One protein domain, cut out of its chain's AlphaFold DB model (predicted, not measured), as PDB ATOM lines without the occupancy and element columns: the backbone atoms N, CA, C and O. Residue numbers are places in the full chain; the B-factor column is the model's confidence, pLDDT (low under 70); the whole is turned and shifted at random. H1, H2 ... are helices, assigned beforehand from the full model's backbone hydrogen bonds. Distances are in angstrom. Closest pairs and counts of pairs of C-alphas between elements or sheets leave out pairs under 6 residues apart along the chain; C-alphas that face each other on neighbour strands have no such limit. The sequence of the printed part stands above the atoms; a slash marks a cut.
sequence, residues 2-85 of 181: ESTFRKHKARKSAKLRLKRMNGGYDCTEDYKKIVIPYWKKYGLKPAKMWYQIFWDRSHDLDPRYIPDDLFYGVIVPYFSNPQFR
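Overview. This is residues 2 to 85 of the 181 residues of an uncharacterized protein of Parvimonas sp. oral taxon 110 str. F0139 (UniProt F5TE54). Long helix H1 has H4 beside its residues 3 to 11, running back, while short H3 stands across near residues 14 to 18, between H1 and H2. H5 lies at the far end. 84 residues are printed, with five named helices, H1 to H5 in order, and no named strand. It is all helix and compact: radius of gyration of the C-alphas 13.6 A, spans 40 by 32 by 19 A.

Along the chain. Find C-alpha 2 at (-33.767, 52.489, 53.131), where H1, residues 2 to 20, begins its 27.1 A. Then come H2, 28 to 40, 17.1 A; H3, 48 to 54; H4, 68 to 79, 15.2 A; and H5, 82 to 85, ending at (-41.124, 49.789, 63.220).

Arrangement. H1 touches H4 at a shallow tilt of 26 degrees, opposite ways; C-alphas 7 and 69 are closest, 4.4 A. H1 touches H3, C-alphas 18 and 53 closest at 6.7 A. O i to N i+4 pairs are within hydrogen-bond range throughout H1 and H3, in 6 of 9 in H2 and 6 of 8 in H4.

Size, cuts and confidence. The printed part has no cut; the link H3 to H4 is long; no printed residue is under 70.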
ATOM      1  N   GLU A   2     -33.178  53.771  52.692       84.50
ATOM      2  CA  GLU A   2     -33.767  52.489  53.131       84.50
ATOM      3  C   GLU A   2     -34.652  51.787  52.079       84.50
ATOM      4  O   GLU A   2     -34.484  50.594  51.835       84.50
ATOM      5  N   SER A   3     -35.557  52.513  51.409       88.06
ATOM      6  CA  SER A   3     -36.398  51.965  50.324       88.06
ATOM      7  C   SER A   3     -35.554  51.294  49.229       88.06
ATOM      8  O   SER A   3     -35.793  50.142  48.858       88.06
ATOM      9  N   THR A   4     -34.508  51.980  48.762       91.62
ATOM     10  CA  THR A   4     -33.567  51.464  47.760       91.62
ATOM     11  C   THR A   4     -32.865  50.197  48.244       91.62
ATOM     12  O   THR A   4     -32.786  49.215  47.505       91.62
ATOM     13  N   PHE A   5     -32.410  50.184  49.501       92.12
ATOM     14  CA  PHE A   5     -31.802  49.004  50.112       92.12
ATOM     15  C   PHE A   5     -32.777  47.817  50.169       92.12
ATOM     16  O   PHE A   5     -32.414  46.709  49.773       92.12
ATOM     17  N   ARG A   6     -34.032  48.038  50.586       91.56
ATOM     18  CA  ARG A   6     -35.075  46.996  50.648       91.56
ATOM     19  C   ARG A   6     -35.372  46.407  49.270       91.56
ATOM     20  O   ARG A   6     -35.384  45.185  49.135       91.56
ATOM     21  N   LYS A   7     -35.503  47.252  48.239       95.25
ATOM     22  CA  LYS A   7     -35.645  46.812  46.837       95.25
ATOM     23  C   LYS A   7     -34.477  45.930  46.411       95.25
ATOM     24  O   LYS A   7     -34.684  44.832  45.897       95.25
ATOM     25  N   HIS A   8     -33.246  46.387  46.641       95.50
ATOM     26  CA  HIS A   8     -32.048  45.633  46.278       95.50
ATOM     27  C   HIS A   8     -31.988  44.279  46.999       95.50
ATOM     28  O   HIS A   8     -31.779  43.247  46.358       95.50
ATOM     29  N   LYS A   9     -32.231  44.267  48.316       95.38
ATOM     30  CA  LYS A   9     -32.254  43.053  49.139       95.38
ATOM     31  C   LYS A   9     -33.298  42.053  48.637       95.38
ATOM     32  O   LYS A   9     -32.949  40.896  48.420       95.38
ATOM     33  N   ALA A  10     -34.533  42.495  48.394       95.69
ATOM     34  CA  ALA A  10     -35.611  41.644  47.891       95.69
ATOM     35  C   ALA A  10     -35.247  41.010  46.539       95.69
ATOM     36  O   ALA A  10     -35.315  39.792  46.380       95.69
ATOM     37  N   ARG A  11     -34.746  41.810  45.587       97.06
ATOM     38  CA  ARG A  11     -34.302  41.309  44.273       97.06
ATOM     39  C   ARG A  11     -33.148  40.314  44.385       97.06
ATOM     40  O   ARG A  11     -33.133  39.316  43.667       97.06
ATOM     41  N   LYS A  12     -32.175  40.569  45.267       97.12
ATOM     42  CA  LYS A  12     -31.051  39.652  45.515       97.12
ATOM     43  C   LYS A  12     -31.554  38.308  46.047       97.12
ATOM     44  O   LYS A  12     -31.163  37.270  45.515       97.12
ATOM     45  N   SER A  13     -32.450  38.325  47.035       95.44
ATOM     46  CA  SER A  13     -33.072  37.115  47.586       95.44
ATOM     47  C   SER A  13     -33.884  36.353  46.538       95.44
ATOM     48  O   SER A  13     -33.741  35.138  46.432       95.44
ATOM     49  N   ALA A  14     -34.670  37.051  45.713       96.75
ATOM     50  CA  ALA A  14     -35.464  36.445  44.643       96.75
ATOM     51  C   ALA A  14     -34.596  35.723  43.606       96.75
ATOM     52  O   ALA A  14     -34.867  34.577  43.260       96.75
ATOM     53  N   LYS A  15     -33.495  36.346  43.170       97.12
ATOM     54  CA  LYS A  15     -32.542  35.714  42.243       97.12
ATOM     55  C   LYS A  15     -31.915  34.450  42.833       97.12
ATOM     56  O   LYS A  15     -31.785  33.453  42.131       97.12
ATOM     57  N   LEU A  16     -31.529  34.476  44.111       97.06
ATOM     58  CA  LEU A  16     -31.006  33.290  44.798       97.06
ATOM     59  C   LEU A  16     -32.064  32.190  44.915       97.06
ATOM     60  O   LEU A  16     -31.754  31.022  44.698       97.06
ATOM     61  N   ARG A  17     -33.307  32.564  45.232       95.62
ATOM     62  CA  ARG A  17     -34.439  31.641  45.308       95.62
ATOM     63  C   ARG A  17     -34.706  30.976  43.957       95.62
ATOM     64  O   ARG A  17     -34.759  29.757  43.913       95.62
ATOM     65  N   LEU A  18     -34.755  31.736  42.863       96.50
ATOM     66  CA  LEU A  18     -34.945  31.179  41.519       96.50
ATOM     67  C   LEU A  18     -33.858  30.186  41.117       96.50
ATOM     68  O   LEU A  18     -34.177  29.149  40.549       96.50
ATOM     69  N   LYS A  19     -32.591  30.456  41.459       95.88
ATOM     70  CA  LYS A  19     -31.506  29.488  41.226       95.88
ATOM     71  C   LYS A  19     -31.753  28.163  41.951       95.88
ATOM     72  O   LYS A  19     -31.493  27.115  41.383       95.88
ATOM     73  N   ARG A  20     -32.267  28.206  43.184       95.50
ATOM     74  CA  ARG A  20     -32.613  27.003  43.969       95.50
ATOM     75  C   ARG A  20     -33.859  26.285  43.448       95.50
ATOM     76  O   ARG A  20     -34.027  25.109  43.730       95.50
ATOM     77  N   MET A  21     -34.720  26.999  42.726       95.00
ATOM     78  CA  MET A  21     -35.929  26.474  42.088       95.00
ATOM     79  C   MET A  21     -35.677  26.028  40.638       95.00
ATOM     80  O   MET A  21     -36.632  25.822  39.904       95.00
ATOM     81  N   ASN A  22     -34.420  25.957  40.182       94.56
ATOM     82  CA  ASN A  22     -34.070  25.674  38.784       94.56
ATOM     83  C   ASN A  22     -34.807  26.563  37.758       94.56
ATOM     84  O   ASN A  22     -35.140  26.123  36.665       94.56
ATOM     85  N   GLY A  23     -35.028  27.837  38.098       93.00
ATOM     86  CA  GLY A  23     -35.663  28.819  37.212       93.00
ATOM     87  C   GLY A  23     -37.143  29.091  37.488       93.00
ATOM     88  O   GLY A  23     -37.648  30.096  36.984       93.00
ATOM     89  N   GLY A  24     -37.791  28.298  38.345       95.69
ATOM     90  CA  GLY A  24     -39.209  28.451  38.675       95.69
ATOM     91  C   GLY A  24     -40.133  28.151  37.488       95.69
ATOM     92  O   GLY A  24     -39.730  27.502  36.524       95.69
ATOM     93  N   TYR A  25     -41.354  28.683  37.523       95.31
ATOM     94  CA  TYR A  25     -42.330  28.519  36.444       95.31
ATOM     95  C   TYR A  25     -41.910  29.262  35.160       95.31
ATOM     96  O   TYR A  25     -41.540  30.443  35.215       95.31
ATOM     97  N   ASP A  26     -42.004  28.617  33.990       95.06
ATOM     98  CA  ASP A  26     -41.781  29.286  32.698       95.06
ATOM     99  C   ASP A  26     -43.013  30.093  32.272       95.06
ATOM    100  O   ASP A  26     -43.850  29.657  31.491       95.06
ATOM    101  N   CYS A  27     -43.106  31.318  32.784       94.31
ATOM    102  CA  CYS A  27     -44.211  32.230  32.497       94.31
ATOM    103  C   CYS A  27     -43.964  33.167  31.312       94.31
ATOM    104  O   CYS A  27     -44.542  34.249  31.285       94.31
ATOM    105  N   THR A  28     -43.058  32.878  30.373       95.44
ATOM    106  CA  THR A  28     -42.639  33.904  29.395       95.44
ATOM    107  C   THR A  28     -43.801  34.466  28.565       95.44
ATOM    108  O   THR A  28     -43.883  35.687  28.393       95.44
ATOM    109  N   GLU A  29     -44.713  33.610  28.111       96.88
ATOM    110  CA  GLU A  29     -45.897  34.031  27.356       96.88
ATOM    111  C   GLU A  29     -47.010  34.565  28.267       96.88
ATOM    112  O   GLU A  29     -47.540  35.651  28.013       96.88
ATOM    113  N   ASP A  30     -47.291  33.890  29.381       96.81
ATOM    114  CA  ASP A  30     -48.321  34.309  30.342       96.81
ATOM    115  C   ASP A  30     -48.001  35.659  30.988       96.81
ATOM    116  O   ASP A  30     -48.867  36.516  31.141       96.81
ATOM    117  N   TYR A  31     -46.733  35.927  31.294       97.50
ATOM    118  CA  TYR A  31     -46.281  37.214  31.816       97.50
ATOM    119  C   TYR A  31     -46.581  38.358  30.838       97.50
ATOM    120  O   TYR A  31     -47.028  39.431  31.254       97.50
ATOM    121  N   LYS A  32     -46.374  38.146  29.531       97.88
ATOM    122  CA  LYS A  32     -46.687  39.159  28.513       97.88
ATOM    123  C   LYS A  32     -48.192  39.362  28.356       97.88
ATOM    124  O   LYS A  32     -48.617  40.504  28.205       97.88
ATOM    125  N   LYS A  33     -48.972  38.277  28.383       98.12
ATOM    126  CA  LYS A  33     -50.422  38.290  28.125       98.12
ATOM    127  C   LYS A  33     -51.256  38.720  29.335       98.12
ATOM    128  O   LYS A  33     -52.286  39.355  29.155       98.12
ATOM    129  N   ILE A  34     -50.812  38.401  30.549       98.06
ATOM    130  CA  ILE A  34     -51.603  38.538  31.780       98.06
ATOM    131  C   ILE A  34     -51.000  39.614  32.691       98.06
ATOM    132  O   ILE A  34     -51.669  40.586  33.051       98.06
ATOM    133  N   VAL A  35     -49.714  39.492  33.036       98.19
ATOM    134  CA  VAL A  35     -49.082  40.357  34.050       98.19
ATOM    135  C   VAL A  35     -48.870  41.780  33.543       98.19
ATOM    136  O   VAL A  35     -49.260  42.734  34.218       98.19
ATOM    137  N   ILE A  36     -48.248  41.955  32.371       98.31
ATOM    138  CA  ILE A  36     -47.958  43.299  31.844       98.31
ATOM    139  C   ILE A  36     -49.248  44.128  31.680       98.31
ATOM    140  O   ILE A  36     -49.271  45.253  32.188       98.31
ATOM    141  N   PRO A  37     -50.326  43.625  31.038       98.31
ATOM    142  CA  PRO A  37     -51.562  44.389  30.895       98.31
ATOM    143  C   PRO A  37     -52.203  44.731  32.240       98.31
ATOM    144  O   PRO A  37     -52.625  45.871  32.436       98.31
ATOM    145  N   TYR A  38     -52.206  43.788  33.192       98.38
ATOM    146  CA  TYR A  38     -52.757  44.028  34.524       98.38
ATOM    147  C   TYR A  38     -52.037  45.169  35.252       98.38
ATOM    148  O   TYR A  38     -52.700  46.021  35.837       98.38
ATOM    149  N   TRP A  39     -50.701  45.223  35.213       98.31
ATOM    150  CA  TRP A  39     -49.938  46.256  35.929       98.31
ATOM    151  C   TRP A  39     -49.824  47.587  35.186       98.31
ATOM    152  O   TRP A  39     -49.599  48.619  35.824       98.31
ATOM    153  N   LYS A  40     -50.065  47.600  33.868       97.94
ATOM    154  CA  LYS A  40     -50.082  48.826  33.057       97.94
ATOM    155  C   LYS A  40     -51.088  49.853  33.582       97.94
ATOM    156  O   LYS A  40     -50.784  51.041  33.556       97.94
ATOM    157  N   LYS A  41     -52.231  49.415  34.127       97.00
ATOM    158  CA  LYS A  41     -53.237  50.311  34.737       97.00
ATOM    159  C   LYS A  41     -52.717  51.089  35.957       97.00
ATOM    160  O   LYS A  41     -53.291  52.106  36.311       97.00
ATOM    161  N   TYR A  42     -51.622  50.630  36.568       96.50
ATOM    162  CA  TYR A  42     -50.921  51.316  37.658       96.50
ATOM    163  C   TYR A  42     -49.651  52.046  37.188       96.50
ATOM    164  O   TYR A  42     -48.891  52.536  38.017       96.50
ATOM    165  N   GLY A  43     -49.363  52.068  35.881       97.44
ATOM    166  CA  GLY A  43     -48.113  52.610  35.343       97.44
ATOM    167  C   GLY A  43     -46.870  51.792  35.719       97.44
ATOM    168  O   GLY A  43     -45.757  52.313  35.694       97.44
ATOM    169  N   LEU A  44     -47.036  50.518  36.090       97.00
ATOM    170  CA  LEU A  44     -45.957  49.658  36.576       97.00
ATOM    171  C   LEU A  44     -45.706  48.471  35.640       97.00
ATOM    172  O   LEU A  44     -46.597  47.988  34.943       97.00
ATOM    173  N   LYS A  45     -44.474  47.959  35.677       97.50
ATOM    174  CA  LYS A  45     -44.074  46.705  35.028       97.50
ATOM    175  C   LYS A  45     -43.188  45.890  35.978       97.50
ATOM    176  O   LYS A  45     -41.965  46.046  35.958       97.50
ATOM    177  N   PRO A  46     -43.779  45.047  36.841       97.25
ATOM    178  CA  PRO A  46     -43.035  44.117  37.687       97.25
ATOM    179  C   PRO A  46     -42.048  43.256  36.910       97.25
ATOM    180  O   PRO A  46     -42.344  42.844  35.794       97.25
ATOM    181  N   ALA A  47     -40.903  42.911  37.497       97.50
ATOM    182  CA  ALA A  47     -39.970  41.984  36.859       97.50
ATOM    183  C   ALA A  47     -40.574  40.569  36.744       97.50
ATOM    184  O   ALA A  47     -41.110  40.050  37.723       97.50
ATOM    185  N   LYS A  48     -40.409  39.922  35.578       97.44
ATOM    186  CA  LYS A  48     -40.882  38.548  35.297       97.44
ATOM    187  C   LYS A  48     -40.500  37.544  36.388       97.44
ATOM    188  O   LYS A  48     -41.307  36.703  36.763       97.44
ATOM    189  N   MET A  49     -39.298  37.700  36.943       97.44
ATOM    190  CA  MET A  49     -38.737  36.832  37.980       97.44
ATOM    191  C   MET A  49     -39.666  36.617  39.183       97.44
ATOM    192  O   MET A  49     -39.647  35.552  39.782       97.44
ATOM    193  N   TRP A  50     -40.493  37.604  39.534       97.75
ATOM    194  CA  TRP A  50     -41.435  37.468  40.641       97.75
ATOM    195  C   TRP A  50     -42.538  36.462  40.328       97.75
ATOM    196  O   TRP A  50     -42.843  35.619  41.160       97.75
ATOM    197  N   TYR A  51     -43.054  36.470  39.103       97.31
ATOM    198  CA  TYR A  51     -44.095  35.544  38.657       97.31
ATOM    199  C   TYR A  51     -43.559  34.142  38.384       97.31
ATOM    200  O   TYR A  51     -44.262  33.171  38.634       97.31
ATOM    201  N   GLN A  52     -42.285  34.023  37.996       97.25
ATOM    202  CA  GLN A  52     -41.592  32.727  37.983       97.25
ATOM    203  C   GLN A  52     -41.554  32.091  39.384       97.25
ATOM    204  O   GLN A  52     -41.595  30.875  39.506       97.25
ATOM    205  N   ILE A  53     -41.485  32.906  40.448       96.88
ATOM    206  CA  ILE A  53     -41.521  32.429  41.839       96.88
ATOM    207  C   ILE A  53     -42.956  32.167  42.303       96.88
ATOM    208  O   ILE A  53     -43.207  31.145  42.939       96.88
ATOM    209  N   PHE A  54     -43.874  33.106  42.063       95.88
ATOM    210  CA  PHE A  54     -45.234  33.044  42.602       95.88
ATOM    211  C   PHE A  54     -46.032  31.874  42.032       95.88
ATOM    212  O   PHE A  54     -46.738  31.208  42.783       95.88
ATOM    213  N   TRP A  55     -45.878  31.593  40.739       96.19
ATOM    214  CA  TRP A  55     -46.676  30.585  40.043       96.19
ATOM    215  C   TRP A  55     -46.056  29.181  40.056       96.19
ATOM    216  O   TRP A  55     -46.710  28.232  39.649       96.19
ATOM    217  N   ASP A  56     -44.839  29.019  40.584       94.81
ATOM    218  CA  ASP A  56     -44.093  27.749  40.585       94.81
ATOM    219  C   ASP A  56     -44.838  26.574  41.228       94.81
ATOM    220  O   ASP A  56     -44.898  25.486  40.666       94.81
ATOM    221  N   ARG A  57     -45.425  26.783  42.410       88.19
ATOM    222  CA  ARG A  57     -46.075  25.688  43.143       88.19
ATOM    223  C   ARG A  57     -47.531  25.501  42.733       88.19
ATOM    224  O   ARG A  57     -47.959  24.373  42.523       88.19
ATOM    225  N   SER A  58     -48.304  26.584  42.691       86.56
ATOM    226  CA  SER A  58     -49.756  26.520  42.485       86.56
ATOM    227  C   SER A  58     -50.165  26.494  41.019       86.56
ATOM    228  O   SER A  58     -51.279  26.071  40.739       86.56
ATOM    229  N   HIS A  59     -49.304  26.958  40.103       87.75
ATOM    230  CA  HIS A  59     -49.653  27.205  38.699       87.75
ATOM    231  C   HIS A  59     -50.871  28.136  38.532       87.75
ATOM    232  O   HIS A  59     -51.517  28.160  37.487       87.75
ATOM    233  N   ASP A  60     -51.184  28.919  39.568       91.31
ATOM    234  CA  ASP A  60     -52.278  29.883  39.569       91.31
ATOM    235  C   ASP A  60     -51.795  31.190  38.944       91.31
ATOM    236  O   ASP A  60     -51.032  31.925  39.571       91.31
ATOM    237  N   LEU A  61     -52.225  31.471  37.710       95.50
ATOM    238  CA  LEU A  61     -51.768  32.598  36.889       95.50
ATOM    239  C   LEU A  61     -52.341  33.957  37.332       95.50
ATOM    240  O   LEU A  61     -52.654  34.817  36.507       95.50
ATOM    241  N   ASP A  62     -52.478  34.179  38.637       96.88
ATOM    242  CA  ASP A  62     -53.012  35.415  39.194       96.88
ATOM    243  C   ASP A  62     -52.002  36.576  39.042       96.88
ATOM    244  O   ASP A  62     -50.929  36.563  39.662       96.88
ATOM    245  N   PRO A  63     -52.304  37.630  38.254       97.38
ATOM    246  CA  PRO A  63     -51.410  38.774  38.115       97.38
ATOM    247  C   PRO A  63     -51.381  39.683  39.352       97.38
ATOM    248  O   PRO A  63     -50.524  40.569  39.427       97.38
ATOM    249  N   ARG A  64     -52.295  39.497  40.314       96.88
ATOM    250  CA  ARG A  64     -52.467  40.372  41.485       96.88
ATOM    251  C   ARG A  64     -51.382  40.196  42.543       96.88
ATOM    252  O   ARG A  64     -51.285  41.048  43.427       96.88
ATOM    253  N   TYR A  65     -50.550  39.153  42.463       96.81
ATOM    254  CA  TYR A  65     -49.411  38.999  43.370       96.81
ATOM    255  C   TYR A  65     -48.499  40.226  43.327       96.81
ATOM    256  O   TYR A  65     -48.066  40.664  42.262       96.81
ATOM    257  N   ILE A  66     -48.191  40.775  44.500       97.31
ATOM    258  CA  ILE A  66     -47.364  41.972  44.643       97.31
ATOM    259  C   ILE A  66     -45.895  41.548  44.784       97.31
ATOM    260  O   ILE A  66     -45.563  40.849  45.738       97.31
ATOM    261  N   PRO A  67     -44.992  41.991  43.890       97.56
ATOM    262  CA  PRO A  67     -43.554  41.769  44.028       97.56
ATOM    263  C   PRO A  67     -42.984  42.240  45.369       97.56
ATOM    264  O   PRO A  67     -43.271  43.361  45.793       97.56
ATOM    265  N   ASP A  68     -42.086  41.471  45.989       96.69
ATOM    266  CA  ASP A  68     -41.503  41.858  47.284       96.69
ATOM    267  C   ASP A  68     -40.697  43.167  47.201       96.69
ATOM    268  O   ASP A  68     -40.657  43.939  48.161       96.69
ATOM    269  N   ASP A  69     -40.057  43.461  46.061       97.19
ATOM    270  CA  ASP A  69     -39.360  44.739  45.873       97.19
ATOM    271  C   ASP A  69     -40.324  45.929  45.771       97.19
ATOM    272  O   ASP A  69     -39.971  47.036  46.180       97.19
ATOM    273  N   LEU A  70     -41.545  45.714  45.288       97.12
ATOM    274  CA  LEU A  70     -42.602  46.717  45.327       97.12
ATOM    275  C   LEU A  70     -43.195  46.830  46.738       97.12
ATOM    276  O   LEU A  70     -43.302  47.936  47.267       97.12
ATOM    277  N   PHE A  71     -43.514  45.703  47.376       95.75
ATOM    278  CA  PHE A  71     -44.140  45.679  48.695       95.75
ATOM    279  C   PHE A  71     -43.235  46.284  49.772       95.75
ATOM    280  O   PHE A  71     -43.552  47.323  50.352       95.75
ATOM    281  N   TYR A  72     -42.053  45.702  49.993       92.69
ATOM    282  CA  TYR A  72     -41.126  46.181  51.020       92.69
ATOM    283  C   TYR A  72     -40.406  47.467  50.620       92.69
ATOM    284  O   TYR A  72     -39.923  48.199  51.482       92.69
ATOM    285  N   GLY A  73     -40.270  47.722  49.318       93.44
ATOM    286  CA  GLY A  73     -39.539  48.873  48.811       93.44
ATOM    287  C   GLY A  73     -40.379  50.130  48.632       93.44
ATOM    288  O   GLY A  73     -39.809  51.216  48.648       93.44
ATOM    289  N   VAL A  74     -41.691  50.019  48.423       93.31
ATOM    290  CA  VAL A  74     -42.560  51.168  48.115       93.31
ATOM    291  C   VAL A  74     -43.770  51.201  49.029       93.31
ATOM    292  O   VAL A  74     -43.945  52.182  49.739       93.31
ATOM    293  N   ILE A  75     -44.566  50.131  49.048       94.38
ATOM    294  CA  ILE A  75     -45.864  50.121  49.734       94.38
ATOM    295  C   ILE A  75     -45.676  50.286  51.245       94.38
ATOM    296  O   ILE A  75     -46.212  51.223  51.827       94.38
ATOM    297  N   VAL A  76     -44.869  49.429  51.881       91.44
ATOM    298  CA  VAL A  76     -44.657  49.486  53.337       91.44
ATOM    299  C   VAL A  76     -44.068  50.833  53.782       91.44
ATOM    300  O   VAL A  76     -44.642  51.437  54.680       91.44
ATOM    301  N   PRO A  77     -42.987  51.368  53.175       90.12
ATOM    302  CA  PRO A  77     -42.455  52.673  53.578       90.12
ATOM    303  C   PRO A  77     -43.388  53.861  53.301       90.12
ATOM    304  O   PRO A  77     -43.215  54.905  53.917       90.12
ATOM    305  N   TYR A  78     -44.321  53.732  52.352       92.06
ATOM    306  CA  TYR A  78     -45.294  54.782  52.046       92.06
ATOM    307  C   TYR A  78     -46.429  54.815  53.076       92.06
ATOM    308  O   TYR A  78     -46.760  55.877  53.591       92.06
ATOM    309  N   PHE A  79     -47.001  53.654  53.409       92.31
ATOM    310  CA  PHE A  79     -48.125  53.551  54.348       92.31
ATOM    311  C   PHE A  79     -47.705  53.426  55.816       92.31
ATOM    312  O   PHE A  79     -48.550  53.440  56.707       92.31
ATOM    313  N   SER A  80     -46.417  53.250  56.102       88.69
ATOM    314  CA  SER A  80     -45.919  53.090  57.467       88.69
ATOM    315  C   SER A  80     -44.658  53.904  57.667       88.69
ATOM    316  O   SER A  80     -43.715  53.805  56.887       88.69
ATOM    317  N   ASN A  81     -44.604  54.656  58.767       86.38
ATOM    318  CA  ASN A  81     -43.378  55.331  59.159       86.38
ATOM    319  C   ASN A  81     -42.388  54.289  59.735       86.38
ATOM    320  O   ASN A  81     -42.634  53.732  60.812       86.38
ATOM    321  N   PRO A  82     -41.254  54.021  59.053       80.12
ATOM    322  CA  PRO A  82     -40.304  52.991  59.467       80.12
ATOM    323  C   PRO A  82     -39.620  53.294  60.807       80.12
ATOM    324  O   PRO A  82     -39.114  52.367  61.440       80.12
ATOM    325  N   GLN A  83     -39.640  54.546  61.279       82.56
ATOM    326  CA  GLN A  83     -39.096  54.927  62.586       82.56
ATOM    327  C   GLN A  83     -39.851  54.244  63.737       82.56
ATOM    328  O   GLN A  83     -39.234  53.826  64.714       82.56
ATOM    329  N   PHE A  84     -41.160  54.017  63.583       81.69
ATOM    330  CA  PHE A  84     -41.979  53.307  64.573       81.69
ATOM    331  C   PHE A  84     -41.926  51.779  64.429       81.69
ATOM    332  O   PHE A  84     -42.512  51.056  65.231       81.69
ATOM    333  N   ARG A  85     -41.198  51.242  63.438       80.06
ATOM    334  CA  ARG A  85     -41.124  49.789  63.220       80.06
ATOM    335  C   ARG A  85     -40.517  49.061  64.415       80.06
ATOM    336  O   ARG A  85     -41.038  48.031  64.821       80.06
TER     337      ARG A  85